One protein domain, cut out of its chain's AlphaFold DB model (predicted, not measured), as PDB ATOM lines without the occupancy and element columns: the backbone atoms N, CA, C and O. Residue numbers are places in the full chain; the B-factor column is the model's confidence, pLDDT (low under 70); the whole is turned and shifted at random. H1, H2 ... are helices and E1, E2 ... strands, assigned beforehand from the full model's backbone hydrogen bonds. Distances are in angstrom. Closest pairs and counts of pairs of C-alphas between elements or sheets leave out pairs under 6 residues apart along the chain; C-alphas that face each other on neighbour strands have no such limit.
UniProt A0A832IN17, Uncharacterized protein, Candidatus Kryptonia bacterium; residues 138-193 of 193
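AT A GLANCE: This is residues 138 to 193 of the 193 residues of an uncharacterized protein of Candidatus Kryptonia bacterium (UniProt A0A832IN17). A small ribbon of two parallel strands, E1 and E2, forms the middle of a loose, open shape, with the short helix H1 off the end where E1 begins and the long helix H2 leading away from the end where E2 stops. Residues 180 to 193, of which 180 to 192 belong to H2, stick out as a free arm, while the unnamed stretch of residues 157 to 170 folds back from the end of E1 to the beginning of E2. The printed part has 56 residues, with two named helices and two named strands in the order H1, E1, E2, H2; the sheet's order is E1, E2, and the class is mixed, helices and strands. The whole is loose, with a radius of gyration of the C-alphas of 14.5 A, and flat, spanning 39 by 30 by 15 A.

HOW THE PARTS SIT: Start at the sheet, where E1, residues 152 to 156, and E2, residues 171 to 175, are parallel neighbours with 30 degrees between their directions. Look at C-alphas 152 and 171, which face each other at 4.7 A, and at C-alphas 156 and 175, which face each other at 4.9 A. Between these strands N 172 and O 152 are within hydrogen-bond range at 2.8 A, and so are N 154 and O 172 at 3.0 A. H2, residues 176 to 192, follows E2 directly, a tight link with 0 residues between. Its closest C-alpha pair with E1 is that of Phe 155 and Trp 176, 5.8 A apart, but the two centres are 17.0 A apart. H1, residues 139 to 148, is joined to E1 by a tight link of 3 residues; it is apart from E2 and from H2. In H1 each O i to N i+4 pair is within hydrogen-bond range; in H2, 11 of 13 are.

IN THESE COORDINATES: Find C-alpha 152 at (-36.427, 33.940, 10.108); from there E1 runs 12.3 A to Cys 156. E2 runs 12.6 A from Val 171 to Pro 175. Go back to C-alpha 139 at (-18.955, 33.788, 13.607) for the beginning of H1, which covers 14.1 A to Arg 148. H2 covers 24.7 A from Trp 176 and ends with C-alpha 192 at (-44.791, 19.658, 35.823).

THE WHOLE: The two C-alphas farthest apart are those of Asp 140 and Ile 192, at 39.3 A. Without the free residues 180 to 193, the body of 42 residues spans 33 by 15 by 13 A. The printed part has no cut and ends at Gly 193, the chain's last residue. The link from E1 to E2 is long, with 14 residues. The mean pLDDT of the printed part is 89.5, and residue 193 is the one residue under 70.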
ATOM      1  N   THR A 138     -20.850  29.312  12.943       95.50
ATOM      2  CA  THR A 138     -19.588  30.069  12.902       95.50
ATOM      3  C   THR A 138     -19.847  31.562  13.091       95.50
ATOM      4  O   THR A 138     -20.962  32.032  12.852       95.50
ATOM      5  N   PHE A 139     -18.822  32.332  13.473       96.75
ATOM      6  CA  PHE A 139     -18.955  33.788  13.607       96.75
ATOM      7  C   PHE A 139     -19.378  34.464  12.299       96.75
ATOM      8  O   PHE A 139     -20.221  35.354  12.335       96.75
ATOM      9  N   ASP A 140     -18.889  34.001  11.145       96.44
ATOM     10  CA  ASP A 140     -19.305  34.539   9.843       96.44
ATOM     11  C   ASP A 140     -20.784  34.274   9.556       96.44
ATOM     12  O   ASP A 140     -21.491  35.155   9.067       96.44
ATOM     13  N   LYS A 141     -21.282  33.071   9.872       93.56
ATOM     14  CA  LYS A 141     -22.708  32.750   9.719       93.56
ATOM     15  C   LYS A 141     -23.564  33.591  10.659       93.56
ATOM     16  O   LYS A 141     -24.577  34.115  10.214       93.56
ATOM     17  N   LEU A 142     -23.133  33.771  11.908       95.25
ATOM     18  CA  LEU A 142     -23.814  34.626  12.882       95.25
ATOM     19  C   LEU A 142     -23.840  36.093  12.428       95.25
ATOM     20  O   LEU A 142     -24.890  36.723  12.435       95.25
ATOM     21  N   LEU A 143     -22.708  36.635  11.979       96.56
ATOM     22  CA  LEU A 143     -22.627  38.005  11.477       96.56
ATOM     23  C   LEU A 143     -23.514  38.204  10.243       96.56
ATOM     24  O   LEU A 143     -24.214  39.208  10.139       96.56
ATOM     25  N   ASN A 144     -23.494  37.253   9.307       94.69
ATOM     26  CA  ASN A 144     -24.359  37.293   8.131       94.69
ATOM     27  C   ASN A 144     -25.838  37.201   8.510       94.69
ATOM     28  O   ASN A 144     -26.648  37.909   7.920       94.69
ATOM     29  N   SER A 145     -26.157  36.359   9.493       94.56
ATOM     30  CA  SER A 145     -27.497  36.193  10.041       94.56
ATOM     31  C   SER A 145     -28.034  37.511  10.597       94.56
ATOM     32  O   SER A 145     -29.091  37.968  10.172       94.56
ATOM     33  N   LEU A 146     -27.246  38.185  11.440       95.44
ATOM     34  CA  LEU A 146     -27.606  39.472  12.043       95.44
ATOM     35  C   LEU A 146     -27.662  40.629  11.037       95.44
ATOM     36  O   LEU A 146     -28.457  41.541  11.192       95.44
ATOM     37  N   ARG A 147     -26.812  40.632  10.003       96.50
ATOM     38  CA  ARG A 147     -26.804  41.700   8.984       96.50
ATOM     39  C   ARG A 147     -27.976  41.632   8.013       96.50
ATOM     40  O   ARG A 147     -28.254  42.622   7.341       96.50
ATOM     41  N   ARG A 148     -28.556  40.447   7.837       94.50
ATOM     42  CA  ARG A 148     -29.570  40.164   6.814       94.50
ATOM     43  C   ARG A 148     -30.917  39.769   7.409       94.50
ATOM     44  O   ARG A 148     -31.800  39.411   6.636       94.50
ATOM     45  N   ASP A 149     -31.034  39.789   8.736       92.50
ATOM     46  CA  ASP A 149     -32.201  39.328   9.490       92.50
ATOM     47  C   ASP A 149     -32.679  37.933   9.050       92.50
ATOM     48  O   ASP A 149     -33.854  37.697   8.787       92.50
ATOM     49  N   CYS A 150     -31.744  36.983   8.933       91.88
ATOM     50  CA  CYS A 150     -32.029  35.597   8.549       91.88
ATOM     51  C   CYS A 150     -31.261  34.607   9.433       91.88
ATOM     52  O   CYS A 150     -30.174  34.914   9.885       91.88
ATOM     53  N   LEU A 151     -31.688  33.377   9.692       90.88
ATOM     54  CA  LEU A 151     -32.901  32.732   9.215       90.88
ATOM     55  C   LEU A 151     -34.104  33.136  10.073       90.88
ATOM     56  O   LEU A 151     -34.070  32.975  11.291       90.88
ATOM     57  N   GLU A 152     -35.164  33.629   9.442       91.81
ATOM     58  CA  GLU A 152     -36.427  33.940  10.108       91.81
ATOM     59  C   GLU A 152     -37.261  32.665  10.288       91.81
ATOM     60  O   GLU A 152     -37.340  31.827   9.389       91.81
ATOM     61  N   ILE A 153     -37.909  32.505  11.443       91.81
ATOM     62  CA  ILE A 153     -38.869  31.419  11.664       91.81
ATOM     63  C   ILE A 153     -40.256  31.910  11.253       91.81
ATOM     64  O   ILE A 153     -40.799  32.820  11.874       91.81
ATOM     65  N   VAL A 154     -40.856  31.266  10.251       91.94
ATOM     66  CA  VAL A 154     -42.187  31.630   9.744       91.94
ATOM     67  C   VAL A 154     -43.168  30.487   9.955       91.94
ATOM     68  O   VAL A 154     -42.937  29.348   9.541       91.94
ATOM     69  N   PHE A 155     -44.316  30.801  10.557       91.88
ATOM     70  CA  PHE A 155     -45.410  29.845  10.700       91.88
ATOM     71  C   PHE A 155     -46.299  29.849   9.461       91.88
ATOM     72  O   PHE A 155     -46.901  30.871   9.126       91.88
ATOM     73  N   CYS A 156     -46.426  28.704   8.790       89.06
ATOM     74  CA  CYS A 156     -47.251  28.588   7.588       89.06
ATOM     75  C   CYS A 156     -48.473  27.687   7.792       89.06
ATOM     76  O   CYS A 156     -48.468  26.777   8.620       89.06
ATOM     77  N   LYS A 157     -49.550  27.937   7.036       86.81
ATOM     78  CA  LYS A 157     -50.788  27.137   7.074       86.81
ATOM     79  C   LYS A 157     -50.604  25.820   6.310       86.81
ATOM     80  O   LYS A 157     -51.107  25.689   5.202       86.81
ATOM     81  N   ASP A 158     -49.814  24.903   6.871       73.88
ATOM     82  CA  ASP A 158     -49.517  23.576   6.304       73.88
ATOM     83  C   ASP A 158     -49.047  23.627   4.839       73.88
ATOM     84  O   ASP A 158     -49.413  22.814   3.997       73.88
ATOM     85  N   CYS A 159     -48.201  24.615   4.542       76.44
ATOM     86  CA  CYS A 159     -47.684  24.893   3.203       76.44
ATOM     87  C   CYS A 159     -46.666  23.857   2.688       76.44
ATOM     88  O   CYS A 159     -46.250  23.925   1.536       76.44
ATOM     89  N   CYS A 160     -46.212  22.947   3.550       80.00
ATOM     90  CA  CYS A 160     -45.178  21.961   3.260       80.00
ATOM     91  C   CYS A 160     -45.418  20.674   4.058       80.00
ATOM     92  O   CYS A 160     -46.123  20.682   5.070       80.00
ATOM     93  N   ASP A 161     -44.823  19.569   3.602       84.00
ATOM     94  CA  ASP A 161     -44.837  18.304   4.337       84.00
ATOM     95  C   ASP A 161     -44.140  18.496   5.699       84.00
ATOM     96  O   ASP A 161     -42.971  18.875   5.725       84.00
ATOM     97  N   PRO A 162     -44.789  18.201   6.840       80.12
ATOM     98  CA  PRO A 162     -44.154  18.230   8.158       80.12
ATOM     99  C   PRO A 162     -42.861  17.412   8.278       80.12
ATOM    100  O   PRO A 162     -42.031  17.707   9.135       80.12
ATOM    101  N   LYS A 163     -42.694  16.366   7.462       80.19
ATOM    102  CA  LYS A 163     -41.479  15.539   7.418       80.19
ATOM    103  C   LYS A 163     -40.397  16.113   6.504       80.19
ATOM    104  O   LYS A 163     -39.253  15.680   6.591       80.19
ATOM    105  N   SER A 164     -40.762  17.054   5.639       80.38
ATOM    106  CA  SER A 164     -39.873  17.733   4.699       80.38
ATOM    107  C   SER A 164     -40.287  19.207   4.546       80.38
ATOM    108  O   SER A 164     -40.709  19.614   3.457       80.38
ATOM    109  N   PRO A 165     -40.224  20.007   5.629       77.69
ATOM    110  CA  PRO A 165     -40.630  21.404   5.581       77.69
ATOM    111  C   PRO A 165     -39.720  22.210   4.643       77.69
ATOM    112  O   PRO A 165     -38.533  21.918   4.513       77.69
ATOM    113  N   TYR A 166     -40.276  23.229   3.982       79.06
ATOM    114  CA  TYR A 166     -39.496  24.111   3.110       79.06
ATOM    115  C   TYR A 166     -38.566  24.993   3.946       79.06
ATOM    116  O   TYR A 166     -39.044  25.817   4.724       79.06
ATOM    117  N   HIS A 167     -37.256  24.850   3.757       79.94
ATOM    118  CA  HIS A 167     -36.228  25.692   4.370       79.94
ATOM    119  C   HIS A 167     -35.303  26.231   3.279       79.94
ATOM    120  O   HIS A 167     -34.896  25.484   2.388       79.94
ATOM    121  N   ASP A 168     -34.945  27.511   3.359       84.06
ATOM    122  CA  ASP A 168     -33.915  28.112   2.510       84.06
ATOM    123  C   ASP A 168     -32.931  28.956   3.335       84.06
ATOM    124  O   ASP A 168     -32.919  28.914   4.564       84.06
ATOM    125  N   ASN A 169     -32.066  29.719   2.662       83.38
ATOM    126  CA  ASN A 169     -31.059  30.560   3.316       83.38
ATOM    127  C   ASN A 169     -31.629  31.840   3.958       83.38
ATOM    128  O   ASN A 169     -30.852  32.675   4.423       83.38
ATOM    129  N   LYS A 170     -32.952  32.022   3.963       86.44
ATOM    130  CA  LYS A 170     -33.649  33.154   4.576       86.44
ATOM    131  C   LYS A 170     -34.674  32.729   5.615       86.44
ATOM    132  O   LYS A 170     -34.771  33.403   6.633       86.44
ATOM    133  N   VAL A 171     -35.423  31.655   5.375       89.12
ATOM    134  CA  VAL A 171     -36.590  31.299   6.188       89.12
ATOM    135  C   VAL A 171     -36.599  29.818   6.556       89.12
ATOM    136  O   VAL A 171     -36.340  28.938   5.733       89.12
ATOM    137  N   ILE A 172     -36.977  29.543   7.803       89.75
ATOM    138  CA  ILE A 172     -37.340  28.221   8.309       89.75
ATOM    139  C   ILE A 172     -38.860  28.188   8.471       89.75
ATOM    140  O   ILE A 172     -39.412  28.832   9.365       89.75
ATOM    141  N   HIS A 173     -39.550  27.421   7.625       89.25
ATOM    142  CA  HIS A 173     -40.987  27.223   7.776       89.25
ATOM    143  C   HIS A 173     -41.306  26.180   8.844       89.25
ATOM    144  O   HIS A 173     -40.762  25.072   8.852       89.25
ATOM    145  N   ILE A 174     -42.266  26.523   9.702       91.31
ATOM    146  CA  ILE A 174     -42.893  25.610  10.656       91.31
ATOM    147  C   ILE A 174     -44.403  25.585  10.376       91.31
ATOM    148  O   ILE A 174     -45.067  26.616  10.491       91.31
ATOM    149  N   PRO A 175     -44.995  24.434  10.009       92.12
ATOM    150  CA  PRO A 175     -46.443  24.336   9.845       92.12
ATOM    151  C   PRO A 175     -47.201  24.609  11.154       92.12
ATOM    152  O   PRO A 175     -46.821  24.096  12.210       92.12
ATOM    153  N   TRP A 176     -48.311  25.351  11.092       92.25
ATOM    154  CA  TRP A 176     -49.158  25.645  12.260       92.25
ATOM    155  C   TRP A 176     -49.637  24.373  12.967       92.25
ATOM    156  O   TRP A 176     -49.531  24.277  14.188       92.25
ATOM    157  N   SER A 177     -50.059  23.350  12.217       90.94
ATOM    158  CA  SER A 177     -50.497  22.074  12.798       90.94
ATOM    159  C   SER A 177     -49.386  21.348  13.573       90.94
ATOM    160  O   SER A 177     -49.644  20.592  14.515       90.94
ATOM    161  N   VAL A 178     -48.122  21.546  13.185       92.06
ATOM    162  CA  VAL A 178     -46.953  21.002  13.886       92.06
ATOM    163  C   VAL A 178     -46.671  21.825  15.134       92.06
ATOM    164  O   VAL A 178     -46.540  21.247  16.213       92.06
ATOM    165  N   ALA A 179     -46.644  23.153  15.002       92.38
ATOM    166  CA  ALA A 179     -46.391  24.072  16.105       92.38
ATOM    167  C   ALA A 179     -47.394  23.884  17.252       92.38
ATOM    168  O   ALA A 179     -46.985  23.750  18.401       92.38
ATOM    169  N   GLU A 180     -48.692  23.785  16.956       93.38
ATOM    170  CA  GLU A 180     -49.728  23.594  17.977       93.38
ATOM    171  C   GLU A 180     -49.589  22.262  18.719       93.38
ATOM    172  O   GLU A 180     -49.733  22.205  19.942       93.38
ATOM    173  N   ARG A 181     -49.286  21.174  18.000       92.69
ATOM    174  CA  ARG A 181     -49.079  19.858  18.624       92.69
ATOM    175  C   ARG A 181     -47.818  19.835  19.483       92.69
ATOM    176  O   ARG A 181     -47.870  19.318  20.597       92.69
ATOM    177  N   ALA A 182     -46.719  20.411  18.993       93.00
ATOM    178  CA  ALA A 182     -45.469  20.517  19.740       93.00
ATOM    179  C   ALA A 182     -45.641  21.381  20.999       93.00
ATOM    180  O   ALA A 182     -45.235  20.969  22.086       93.00
ATOM    181  N   LYS A 183     -46.328  22.525  20.873       95.50
ATOM    182  CA  LYS A 183     -46.616  23.450  21.975       95.50
ATOM    183  C   LYS A 183     -47.313  22.752  23.142       95.50
ATOM    184  O   LYS A 183     -46.860  22.896  24.269       95.50
ATOM    185  N   ARG A 184     -48.325  21.914  22.885       95.25
ATOM    186  CA  ARG A 184     -49.009  21.148  23.947       95.25
ATOM    187  C   ARG A 184     -48.058  20.250  24.744       95.25
ATOM    188  O   ARG A 184     -48.240  20.093  25.947       95.25
ATOM    189  N   GLY A 185     -47.081  19.625  24.085       93.25
ATOM    190  CA  GLY A 185     -46.071  18.801  24.756       93.25
ATOM    191  C   GLY A 185     -45.155  19.633  25.653       93.25
ATOM    192  O   GLY A 185     -44.937  19.273  26.807       93.25
ATOM    193  N   ILE A 186     -44.691  20.776  25.142       94.88
ATOM    194  CA  ILE A 186     -43.831  21.716  25.873       94.88
ATOM    195  C   ILE A 186     -44.568  22.305  27.081       94.88
ATOM    196  O   ILE A 186     -44.036  22.292  28.184       94.88
ATOM    197  N   GLU A 187     -45.810  22.764  26.910       96.12
ATOM    198  CA  GLU A 187     -46.615  23.335  28.000       96.12
ATOM    199  C   GLU A 187     -46.874  22.323  29.118       96.12
ATOM    200  O   GLU A 187     -46.814  22.676  30.291       96.12
ATOM    201  N   ARG A 188     -47.109  21.050  28.777       95.38
ATOM    202  CA  ARG A 188     -47.256  19.986  29.781       95.38
ATOM    203  C   ARG A 188     -45.967  19.735  30.552       95.38
ATOM    204  O   ARG A 188     -46.033  19.536  31.755       95.38
ATOM    205  N   MET A 189     -44.819  19.746  29.873       92.50
ATOM    206  CA  MET A 189     -43.515  19.614  30.526       92.50
ATOM    207  C   MET A 189     -43.270  20.778  31.497       92.50
ATOM    208  O   MET A 189     -42.915  20.537  32.645       92.50
ATOM    209  N   LEU A 190     -43.528  22.018  31.063       93.81
ATOM    210  CA  LEU A 190     -43.364  23.225  31.886       93.81
ATOM    211  C   LEU A 190     -44.352  23.314  33.055       93.81
ATOM    212  O   LEU A 190     -44.069  23.990  34.029       93.81
ATOM    213  N   ALA A 191     -45.521  22.680  32.958       93.12
ATOM    214  CA  ALA A 191     -46.493  22.650  34.051       93.12
ATOM    215  C   ALA A 191     -46.137  21.640  35.157       93.12
ATOM    216  O   ALA A 191     -46.739  21.686  36.228       93.12
ATOM    217  N   ILE A 192     -45.227  20.698  34.878       88.12
ATOM    218  CA  ILE A 192     -44.791  19.658  35.823       88.12
ATOM    219  C   ILE A 192     -43.431  20.004  36.446       88.12
ATOM    220  O   ILE A 192     -43.207  19.646  37.602       88.12
ATOM    221  N   GLY A 193     -42.531  20.625  35.672       60.38
ATOM    222  CA  GLY A 193     -41.192  21.037  36.113       60.38
ATOM    223  C   GLY A 193     -41.209  22.299  36.959       60.38
ATOM    224  O   GLY A 193     -40.424  22.334  37.929       60.38
TER     225      GLY A 193